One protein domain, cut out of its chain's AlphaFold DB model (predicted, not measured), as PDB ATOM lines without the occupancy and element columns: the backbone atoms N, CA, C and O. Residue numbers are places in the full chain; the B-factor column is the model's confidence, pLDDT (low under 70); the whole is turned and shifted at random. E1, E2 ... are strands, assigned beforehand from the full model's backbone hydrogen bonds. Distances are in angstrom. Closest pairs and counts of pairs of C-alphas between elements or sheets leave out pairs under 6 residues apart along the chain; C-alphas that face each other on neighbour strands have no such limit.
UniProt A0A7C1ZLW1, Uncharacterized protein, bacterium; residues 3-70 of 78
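Overview. This is residues 3 to 70 of the 78 residues of an uncharacterized protein of bacterium (UniProt A0A7C1ZLW1). With little regular structure, this is a small, strongly twisted, curled sheet E1-E2-E3-E4, a meander, each strand the antiparallel neighbour of the one before. A long loop, residues 6 to 22, lies at one end, and residues 49 to 70 run back past E1. The printed part has 68 residues, 23 in four named strands: all strand, compact, radius of gyration of the C-alphas 11.2 A, spans 31 by 26 by 17 A.

Arrangement. Start at edge strand E1, residues 3 to 5; in its hairpin with E2, residues 23 to 30, N 3 and O 25 are 2.9 A apart. E2 bends by 55 degrees at residue 26. In its hairpin with E3, residues 35 to 40, N 28 and O 37 are 2.8 A apart. In the next hairpin, E3 with E4, residues 43 to 48, look for N 38 and O 45, 2.8 A apart. E1 is apart from E3 and E4.

Along the chain. Find C-alpha 3 at (-27.328, -25.982, -38.998), where E1 begins, 7.0 A long. E2 measures 18.9 A, E3 15.3 A and E4 16.2 A, ending at C-alpha 48, (-18.742, -31.875, -45.823).

Size, cuts and confidence. The two farthest C-alphas, Gly 13 and Asp 68, are 31.7 A apart. The printed part has no cut; E1 to E2 is a long link. No printed residue is under pLDDT 70.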
ATOM      1  N   ALA A   3     -27.245 -24.553 -38.704       98.12
ATOM      2  CA  ALA A   3     -27.328 -25.982 -38.998       98.12
ATOM      3  C   ALA A   3     -26.918 -26.820 -37.772       98.12
ATOM      4  O   ALA A   3     -26.565 -26.286 -36.718       98.12
ATOM      5  N   TRP A   4     -26.956 -28.142 -37.922       98.50
ATOM      6  CA  TRP A   4     -26.518 -29.109 -36.915       98.50
ATOM      7  C   TRP A   4     -25.525 -30.102 -37.508       98.50
ATOM      8  O   TRP A   4     -25.551 -30.348 -38.709       98.50
ATOM      9  N   THR A   5     -24.661 -30.681 -36.683       98.25
ATOM     10  CA  THR A   5     -23.747 -31.748 -37.108       98.25
ATOM     11  C   THR A   5     -23.485 -32.729 -35.973       98.25
ATOM     12  O   THR A   5     -23.499 -32.342 -34.804       98.25
ATOM     13  N   ASP A   6     -23.230 -33.984 -36.326       97.25
ATOM     14  CA  ASP A   6     -22.654 -35.020 -35.464       97.25
ATOM     15  C   ASP A   6     -21.221 -35.375 -35.903       97.25
ATOM     16  O   ASP A   6     -20.667 -36.388 -35.479       97.25
ATOM     17  N   TYR A   7     -20.611 -34.559 -36.771       96.00
ATOM     18  CA  TYR A   7     -19.264 -34.797 -37.270       96.00
ATOM     19  C   TYR A   7     -18.237 -34.637 -36.138       96.00
ATOM     20  O   TYR A   7     -18.259 -33.599 -35.470       96.00
ATOM     21  N   PRO A   8     -17.324 -35.603 -35.922       95.75
ATOM     22  CA  PRO A   8     -16.303 -35.500 -34.886       95.75
ATOM     23  C   PRO A   8     -15.282 -34.398 -35.202       95.75
ATOM     24  O   PRO A   8     -14.685 -34.369 -36.278       95.75
ATOM     25  N   ILE A   9     -15.042 -33.514 -34.235       94.38
ATOM     26  CA  ILE A   9     -14.096 -32.397 -34.299       94.38
ATOM     27  C   ILE A   9     -13.047 -32.578 -33.205       94.38
ATOM     28  O   ILE A   9     -13.232 -32.187 -32.053       94.38
ATOM     29  N   THR A  10     -11.913 -33.169 -33.574       93.94
ATOM     30  CA  THR A  10     -10.847 -33.549 -32.632       93.94
ATOM     31  C   THR A  10     -10.253 -32.370 -31.867       93.94
ATOM     32  O   THR A  10      -9.902 -32.511 -30.700       93.94
ATOM     33  N   VAL A  11     -10.195 -31.186 -32.485       91.75
ATOM     34  CA  VAL A  11      -9.714 -29.944 -31.847       91.75
ATOM     35  C   VAL A  11     -10.604 -29.516 -30.674       91.75
ATOM     36  O   VAL A  11     -10.122 -28.866 -29.752       91.75
ATOM     37  N   LEU A  12     -11.879 -29.922 -30.667       92.19
ATOM     38  CA  LEU A  12     -12.818 -29.684 -29.566       92.19
ATOM     39  C   LEU A  12     -12.850 -30.840 -28.548       92.19
ATOM     40  O   LEU A  12     -13.676 -30.836 -27.641       92.19
ATOM     41  N   GLY A  13     -11.959 -31.828 -28.687       94.69
ATOM     42  CA  GLY A  13     -11.853 -32.974 -27.783       94.69
ATOM     43  C   GLY A  13     -12.646 -34.213 -28.206       94.69
ATOM     44  O   GLY A  13     -12.631 -35.207 -27.477       94.69
ATOM     45  N   ASP A  14     -13.301 -34.198 -29.372       96.19
ATOM     46  CA  ASP A  14     -13.967 -35.396 -29.887       96.19
ATOM     47  C   ASP A  14     -12.947 -36.480 -30.231       96.19
ATOM     48  O   ASP A  14     -11.865 -36.215 -30.764       96.19
ATOM     49  N   LYS A  15     -13.323 -37.734 -29.994       95.69
ATOM     50  CA  LYS A  15     -12.470 -38.874 -30.308       95.69
ATOM     51  C   LYS A  15     -12.881 -39.512 -31.633       95.69
ATOM     52  O   LYS A  15     -14.067 -39.778 -31.843       95.69
ATOM     53  N   PRO A  16     -11.922 -39.790 -32.532       89.81
ATOM     54  CA  PRO A  16     -12.199 -40.557 -33.737       89.81
ATOM     55  C   PRO A  16     -12.849 -41.900 -33.396       89.81
ATOM     56  O   PRO A  16     -12.453 -42.550 -32.433       89.81
ATOM     57  N   HIS A  17     -13.816 -42.321 -34.213       89.75
ATOM     58  CA  HIS A  17     -14.559 -43.582 -34.060       89.75
ATOM     59  C   HIS A  17     -15.448 -43.689 -32.809       89.75
ATOM     60  O   HIS A  17     -16.089 -44.721 -32.618       89.75
ATOM     61  N   GLU A  18     -15.546 -42.636 -31.996       95.56
ATOM     62  CA  GLU A  18     -16.539 -42.532 -30.931       95.56
ATOM     63  C   GLU A  18     -17.733 -41.677 -31.377       95.56
ATOM     64  O   GLU A  18     -17.682 -40.930 -32.358       95.56
ATOM     65  N   ILE A  19     -18.838 -41.799 -30.643       95.38
ATOM     66  CA  ILE A  19     -20.034 -41.000 -30.883       95.38
ATOM     67  C   ILE A  19     -19.741 -39.549 -30.493       95.38
ATOM     68  O   ILE A  19     -19.660 -39.218 -29.312       95.38
ATOM     69  N   ALA A  20     -19.633 -38.677 -31.492       96.44
ATOM     70  CA  ALA A  20     -19.539 -37.240 -31.276       96.44
ATOM     71  C   ALA A  20     -20.899 -36.646 -30.851       96.44
ATOM     72  O   ALA A  20     -21.967 -37.194 -31.180       96.44
ATOM     73  N   PRO A  21     -20.886 -35.529 -30.102       96.44
ATOM     74  CA  PRO A  21     -22.107 -34.853 -29.702       96.44
ATOM     75  C   PRO A  21     -22.758 -34.156 -30.900       96.44
ATOM     76  O   PRO A  21     -22.089 -33.652 -31.803       96.44
ATOM     77  N   ILE A  22     -24.088 -34.089 -30.870       97.94
ATOM     78  CA  ILE A  22     -24.856 -33.281 -31.817       97.94
ATOM     79  C   ILE A  22     -24.697 -31.819 -31.407       97.94
ATOM     80  O   ILE A  22     -25.069 -31.439 -30.295       97.94
ATOM     81  N   ARG A  23     -24.166 -30.993 -32.305       96.81
ATOM     82  CA  ARG A  23     -23.853 -29.585 -32.032       96.81
ATOM     83  C   ARG A  23     -24.483 -28.659 -33.058       96.81
ATOM     84  O   ARG A  23     -24.579 -28.996 -34.240       96.81
ATOM     85  N   LYS A  24     -24.910 -27.486 -32.590       97.38
ATOM     86  CA  LYS A  24     -25.366 -26.394 -33.452       97.38
ATOM     87  C   LYS A  24     -24.145 -25.700 -34.049       97.38
ATOM     88  O   LYS A  24     -23.166 -25.469 -33.345       97.38
ATOM     89  N   VAL A  25     -24.216 -25.363 -35.329       97.81
ATOM     90  CA  VAL A  25     -23.131 -24.704 -36.063       97.81
ATOM     91  C   VAL A  25     -23.693 -23.578 -36.918       97.81
ATOM     92  O   VAL A  25     -24.860 -23.616 -37.318       97.81
ATOM     93  N   TRP A  26     -22.855 -22.598 -37.239       97.62
ATOM     94  CA  TRP A  26     -23.198 -21.578 -38.225       97.62
ATOM     95  C   TRP A  26     -22.425 -21.816 -39.520       97.62
ATOM     96  O   TRP A  26     -21.203 -21.740 -39.546       97.62
ATOM     97  N   VAL A  27     -23.132 -22.112 -40.605       97.25
ATOM     98  CA  VAL A  27     -22.550 -22.309 -41.936       97.25
ATOM     99  C   VAL A  27     -22.297 -20.951 -42.583       97.25
ATOM    100  O   VAL A  27     -23.252 -20.220 -42.855       97.25
ATOM    101  N   SER A  28     -21.029 -20.625 -42.816       95.12
ATOM    102  CA  SER A  28     -20.585 -19.352 -43.387       95.12
ATOM    103  C   SER A  28     -20.629 -19.359 -44.911       95.12
ATOM    104  O   SER A  28     -21.119 -18.409 -45.509       95.12
ATOM    105  N   SER A  29     -20.105 -20.408 -45.547       94.50
ATOM    106  CA  SER A  29     -19.980 -20.478 -47.006       94.50
ATOM    107  C   SER A  29     -19.888 -21.918 -47.498       94.50
ATOM    108  O   SER A  29     -19.592 -22.827 -46.722       94.50
ATOM    109  N   TYR A  30     -20.116 -22.111 -48.792       96.44
ATOM    110  CA  TYR A  30     -20.055 -23.390 -49.494       96.44
ATOM    111  C   TYR A  30     -19.070 -23.307 -50.663       96.44
ATOM    112  O   TYR A  30     -19.062 -22.326 -51.399       96.44
ATOM    113  N   ASP A  31     -18.229 -24.319 -50.851       95.12
ATOM    114  CA  ASP A  31     -17.263 -24.364 -51.959       95.12
ATOM    115  C   ASP A  31     -17.907 -24.607 -53.336       95.12
ATOM    116  O   ASP A  31     -17.234 -24.500 -54.356       95.12
ATOM    117  N   GLY A  32     -19.210 -24.903 -53.374       94.56
ATOM    118  CA  GLY A  32     -19.941 -25.201 -54.601       94.56
ATOM    119  C   GLY A  32     -19.953 -26.682 -54.987       94.56
ATOM    120  O   GLY A  32     -20.620 -27.015 -55.963       94.56
ATOM    121  N   ASP A  33     -19.289 -27.558 -54.228       94.88
ATOM    122  CA  ASP A  33     -19.183 -28.995 -54.512       94.88
ATOM    123  C   ASP A  33     -19.509 -29.876 -53.297       94.88
ATOM    124  O   ASP A  33     -20.430 -30.695 -53.324       94.88
ATOM    125  N   LYS A  34     -18.753 -29.732 -52.207       95.81
ATOM    126  CA  LYS A  34     -18.798 -30.715 -51.122       95.81
ATOM    127  C   LYS A  34     -18.600 -30.140 -49.743       95.81
ATOM    128  O   LYS A  34     -19.157 -30.703 -48.798       95.81
ATOM    129  N   TYR A  35     -17.808 -29.091 -49.581       97.38
ATOM    130  CA  TYR A  35     -17.427 -28.600 -48.268       97.38
ATOM    131  C   TYR A  35     -18.031 -27.241 -47.963       97.38
ATOM    132  O   TYR A  35     -18.082 -26.336 -48.789       97.38
ATOM    133  N   CYS A  36     -18.456 -27.096 -46.716       97.44
ATOM    134  CA  CYS A  36     -18.868 -25.826 -46.161       97.44
ATOM    135  C   CYS A  36     -17.871 -25.374 -45.097       97.44
ATOM    136  O   CYS A  36     -17.373 -26.189 -44.315       97.44
ATOM    137  N   VAL A  37     -17.645 -24.066 -45.027       96.75
ATOM    138  CA  VAL A  37     -16.983 -23.428 -43.891       96.75
ATOM    139  C   VAL A  37     -18.035 -23.203 -42.815       96.75
ATOM    140  O   VAL A  37     -19.063 -22.572 -43.068       96.75
ATOM    141  N   VAL A  38     -17.792 -23.715 -41.615       97.25
ATOM    142  CA  VAL A  38     -18.691 -23.574 -40.468       97.25
ATOM    143  C   VAL A  38     -17.969 -22.951 -39.285       97.25
ATOM    144  O   VAL A  38     -16.777 -23.174 -39.104       97.25
ATOM    145  N   MET A  39     -18.697 -22.196 -38.471       96.62
ATOM    146  CA  MET A  39     -18.225 -21.617 -37.222       96.62
ATOM    147  C   MET A  39     -18.814 -22.376 -36.034       96.62
ATOM    148  O   MET A  39     -20.032 -22.583 -35.964       96.62
ATOM    149  N   ILE A  40     -17.942 -22.777 -35.111       94.81
ATOM    150  CA  ILE A  40     -18.265 -23.512 -33.883       94.81
ATOM    151  C   ILE A  40     -17.371 -22.951 -32.782       94.81
ATOM    152  O   ILE A  40     -16.154 -22.927 -32.946       94.81
ATOM    153  N   ASP A  41     -17.972 -22.439 -31.708       90.00
ATOM    154  CA  ASP A  41     -17.268 -21.830 -30.568       90.00
ATOM    155  C   ASP A  41     -16.194 -20.793 -30.966       90.00
ATOM    156  O   ASP A  41     -15.132 -20.702 -30.362       90.00
ATOM    157  N   GLY A  42     -16.459 -20.003 -32.016       90.50
ATOM    158  CA  GLY A  42     -15.544 -18.965 -32.519       90.50
ATOM    159  C   GLY A  42     -14.432 -19.461 -33.452       90.50
ATOM    160  O   GLY A  42     -13.640 -18.654 -33.934       90.50
ATOM    161  N   HIS A  43     -14.390 -20.758 -33.758       92.75
ATOM    162  CA  HIS A  43     -13.421 -21.362 -34.671       92.75
ATOM    163  C   HIS A  43     -14.075 -21.779 -35.990       92.75
ATOM    164  O   HIS A  43     -15.216 -22.245 -36.009       92.75
ATOM    165  N   PHE A  44     -13.335 -21.639 -37.095       95.56
ATOM    166  CA  PHE A  44     -13.787 -22.054 -38.421       95.56
ATOM    167  C   PHE A  44     -13.274 -23.447 -38.788       95.56
ATOM    168  O   PHE A  44     -12.084 -23.737 -38.659       95.56
ATOM    169  N   PHE A  45     -14.168 -24.283 -39.310       96.12
ATOM    170  CA  PHE A  45     -13.878 -25.646 -39.742       96.12
ATOM    171  C   PHE A  45     -14.471 -25.923 -41.119       96.12
ATOM    172  O   PHE A  45     -15.498 -25.361 -41.494       96.12
ATOM    173  N   TRP A  46     -13.847 -26.841 -41.848       96.38
ATOM    174  CA  TRP A  46     -14.375 -27.363 -43.103       96.38
ATOM    175  C   TRP A  46     -15.114 -28.669 -42.827       96.38
ATOM    176  O   TRP A  46     -14.509 -29.647 -42.391       96.38
ATOM    177  N   ILE A  47     -16.420 -28.697 -43.088       97.06
ATOM    178  CA  ILE A  47     -17.261 -29.887 -42.905       97.06
ATOM    179  C   ILE A  47     -17.969 -30.191 -44.222       97.06
ATOM    180  O   ILE A  47     -18.461 -29.290 -44.901       97.06
ATOM    181  N   LYS A  48     -18.013 -31.471 -44.611       97.06
ATOM    182  CA  LYS A  48     -18.742 -31.875 -45.823       97.06
ATOM    183  C   LYS A  48     -20.230 -31.608 -45.621       97.06
ATOM    184  O   LYS A  48     -20.773 -31.964 -44.580       97.06
ATOM    185  N   ILE A  49     -20.903 -31.087 -46.639       97.12
ATOM    186  CA  ILE A  49     -22.326 -30.732 -46.578       97.12
ATOM    187  C   ILE A  49     -23.228 -31.909 -46.175       97.12
ATOM    188  O   ILE A  49     -24.220 -31.723 -45.479       97.12
ATOM    189  N   GLY A  50     -22.829 -33.140 -46.514       97.38
ATOM    190  CA  GLY A  50     -23.520 -34.362 -46.088       97.38
ATOM    191  C   GLY A  50     -23.559 -34.600 -44.568       97.38
ATOM    192  O   GLY A  50     -24.306 -35.467 -44.124       97.38
ATOM    193  N   TYR A  51     -22.788 -33.846 -43.776       97.81
ATOM    194  CA  TYR A  51     -22.816 -33.865 -42.307       97.81
ATOM    195  C   TYR A  51     -23.451 -32.610 -41.691       97.81
ATOM    196  O   TYR A  51     -23.295 -32.367 -40.495       97.81
ATOM    197  N   LEU A  52     -24.128 -31.783 -42.492       98.25
ATOM    198  CA  LEU A  52     -24.799 -30.572 -42.026       98.25
ATOM    199  C   LEU A  52     -26.309 -30.725 -42.167       98.25
ATOM    200  O   LEU A  52     -26.818 -30.931 -43.267       98.25
ATOM    201  N   TYR A  53     -27.027 -30.606 -41.056       98.44
ATOM    202  CA  TYR A  53     -28.431 -30.987 -40.936       98.44
ATOM    203  C   TYR A  53     -29.342 -29.803 -40.643       98.44
ATOM    204  O   TYR A  53     -28.971 -28.860 -39.943       98.44
ATOM    205  N   ALA A  54     -30.576 -29.886 -41.141       97.44
ATOM    206  CA  ALA A  54     -31.592 -28.857 -40.928       97.44
ATOM    207  C   ALA A  54     -32.188 -28.874 -39.505       97.44
ATOM    208  O   ALA A  54     -32.829 -27.909 -39.092       97.44
ATOM    209  N   LYS A  55     -31.995 -29.963 -38.751       97.88
ATOM    210  CA  LYS A  55     -32.475 -30.146 -37.372       97.88
ATOM    211  C   LYS A  55     -31.483 -31.003 -36.566       97.88
ATOM    212  O   LYS A  55     -30.696 -31.713 -37.193       97.88
ATOM    213  N   PRO A  56     -31.516 -30.971 -35.217       98.25
ATOM    214  CA  PRO A  56     -30.668 -31.836 -34.400       98.25
ATOM    215  C   PRO A  56     -30.895 -33.309 -34.754       98.25
ATOM    216  O   PRO A  56     -32.042 -33.754 -34.827       98.25
ATOM    217  N   GLY A  57     -29.815 -34.056 -34.969       97.44
ATOM    218  CA  GLY A  57     -29.863 -35.480 -35.289       97.44
ATOM    219  C   GLY A  57     -28.542 -35.987 -35.855       97.44
ATOM    220  O   GLY A  57     -27.541 -35.271 -35.821       97.44
ATOM    221  N   ARG A  58     -28.561 -37.224 -36.355       97.56
ATOM    222  CA  ARG A  58     -27.383 -37.926 -36.875       97.56
ATOM    223  C   ARG A  58     -27.427 -38.125 -38.380       97.56
ATOM    224  O   ARG A  58     -28.495 -38.055 -39.000       97.56
ATOM    225  N   GLN A  59     -26.271 -38.433 -38.958       96.44
ATOM    226  CA  GLN A  59     -26.168 -38.777 -40.370       96.44
ATOM    227  C   GLN A  59     -27.172 -39.880 -40.754       96.44
ATOM    228  O   GLN A  59     -27.183 -40.960 -40.175       96.44
ATOM    229  N   GLY A  60     -28.010 -39.607 -41.758       95.88
ATOM    230  CA  GLY A  60     -29.007 -40.556 -42.268       95.88
ATOM    231  C   GLY A  60     -30.337 -40.576 -41.504       95.88
ATOM    232  O   GLY A  60     -31.326 -41.058 -42.048       95.88
ATOM    233  N   GLU A  61     -30.404 -40.003 -40.301       97.62
ATOM    234  CA  GLU A  61     -31.642 -39.914 -39.509       97.62
ATOM    235  C   GLU A  61     -32.404 -38.603 -39.747       97.62
ATOM    236  O   GLU A  61     -33.621 -38.518 -39.558       97.62
ATOM    237  N   VAL A  62     -31.686 -37.552 -40.149       97.56
ATOM    238  CA  VAL A  62     -32.238 -36.212 -40.360       97.56
ATOM    239  C   VAL A  62     -31.835 -35.648 -41.721       97.56
ATOM    240  O   VAL A  62     -30.773 -35.988 -42.244       97.56
ATOM    241  N   PRO A  63     -32.673 -34.784 -42.322       97.69
ATOM    242  CA  PRO A  63     -32.360 -34.196 -43.613       97.69
ATOM    243  C   PRO A  63     -31.148 -33.268 -43.507       97.69
ATOM    244  O   PRO A  63     -31.030 -32.466 -42.571       97.69
ATOM    245  N   THR A  64     -30.279 -33.347 -44.510       97.69
ATOM    246  CA  THR A  64     -29.186 -32.397 -44.701       97.69
ATOM    247  C   THR A  64     -29.721 -31.026 -45.112       97.69
ATOM    248  O   THR A  64     -30.841 -30.897 -45.614       97.69
ATOM    249  N   ILE A  65     -28.927 -29.980 -44.904       96.75
ATOM    250  CA  ILE A  65     -29.236 -28.644 -45.423       96.75
ATOM    251  C   ILE A  65     -29.199 -28.632 -46.959       96.75
ATOM    252  O   ILE A  65     -28.500 -29.434 -47.579       96.75
ATOM    253  N   ASN A  66     -29.955 -27.720 -47.577       94.56
ATOM    254  CA  ASN A  66     -29.946 -27.551 -49.031       94.56
ATOM    255  C   ASN A  66     -28.770 -26.633 -49.451       94.56
ATOM    256  O   ASN A  66     -28.783 -25.468 -49.037       94.56
ATOM    257  N   PRO A  67     -27.804 -27.107 -50.272       90.56
ATOM    258  CA  PRO A  67     -26.693 -26.290 -50.776       90.56
ATOM    259  C   PRO A  67     -27.129 -25.040 -51.541       90.56
ATOM    260  O   PRO A  67     -26.441 -24.028 -51.467       90.56
ATOM    261  N   ASP A  68     -28.276 -25.065 -52.223       90.56
ATOM    262  CA  ASP A  68     -28.761 -23.939 -53.038       90.56
ATOM    263  C   ASP A  68     -29.090 -22.696 -52.197       90.56
ATOM    264  O   ASP A  68     -29.259 -21.599 -52.721       90.56
ATOM    265  N   LYS A  69     -29.204 -22.866 -50.874       89.19
ATOM    266  CA  LYS A  69     -29.458 -21.789 -49.912       89.19
ATOM    267  C   LYS A  69     -28.179 -21.256 -49.263       89.19
ATOM    268  O   LYS A  69     -28.266 -20.422 -48.361       89.19
ATOM    269  N   LEU A  70     -27.011 -21.763 -49.659       91.75
ATOM    270  CA  LEU A  70     -25.719 -21.367 -49.114       91.75
ATOM    271  C   LEU A  70     -25.042 -20.336 -50.013       91.75
ATOM    272  O   LEU A  70     -25.063 -20.443 -51.235       91.75
TER     273      LEU A  70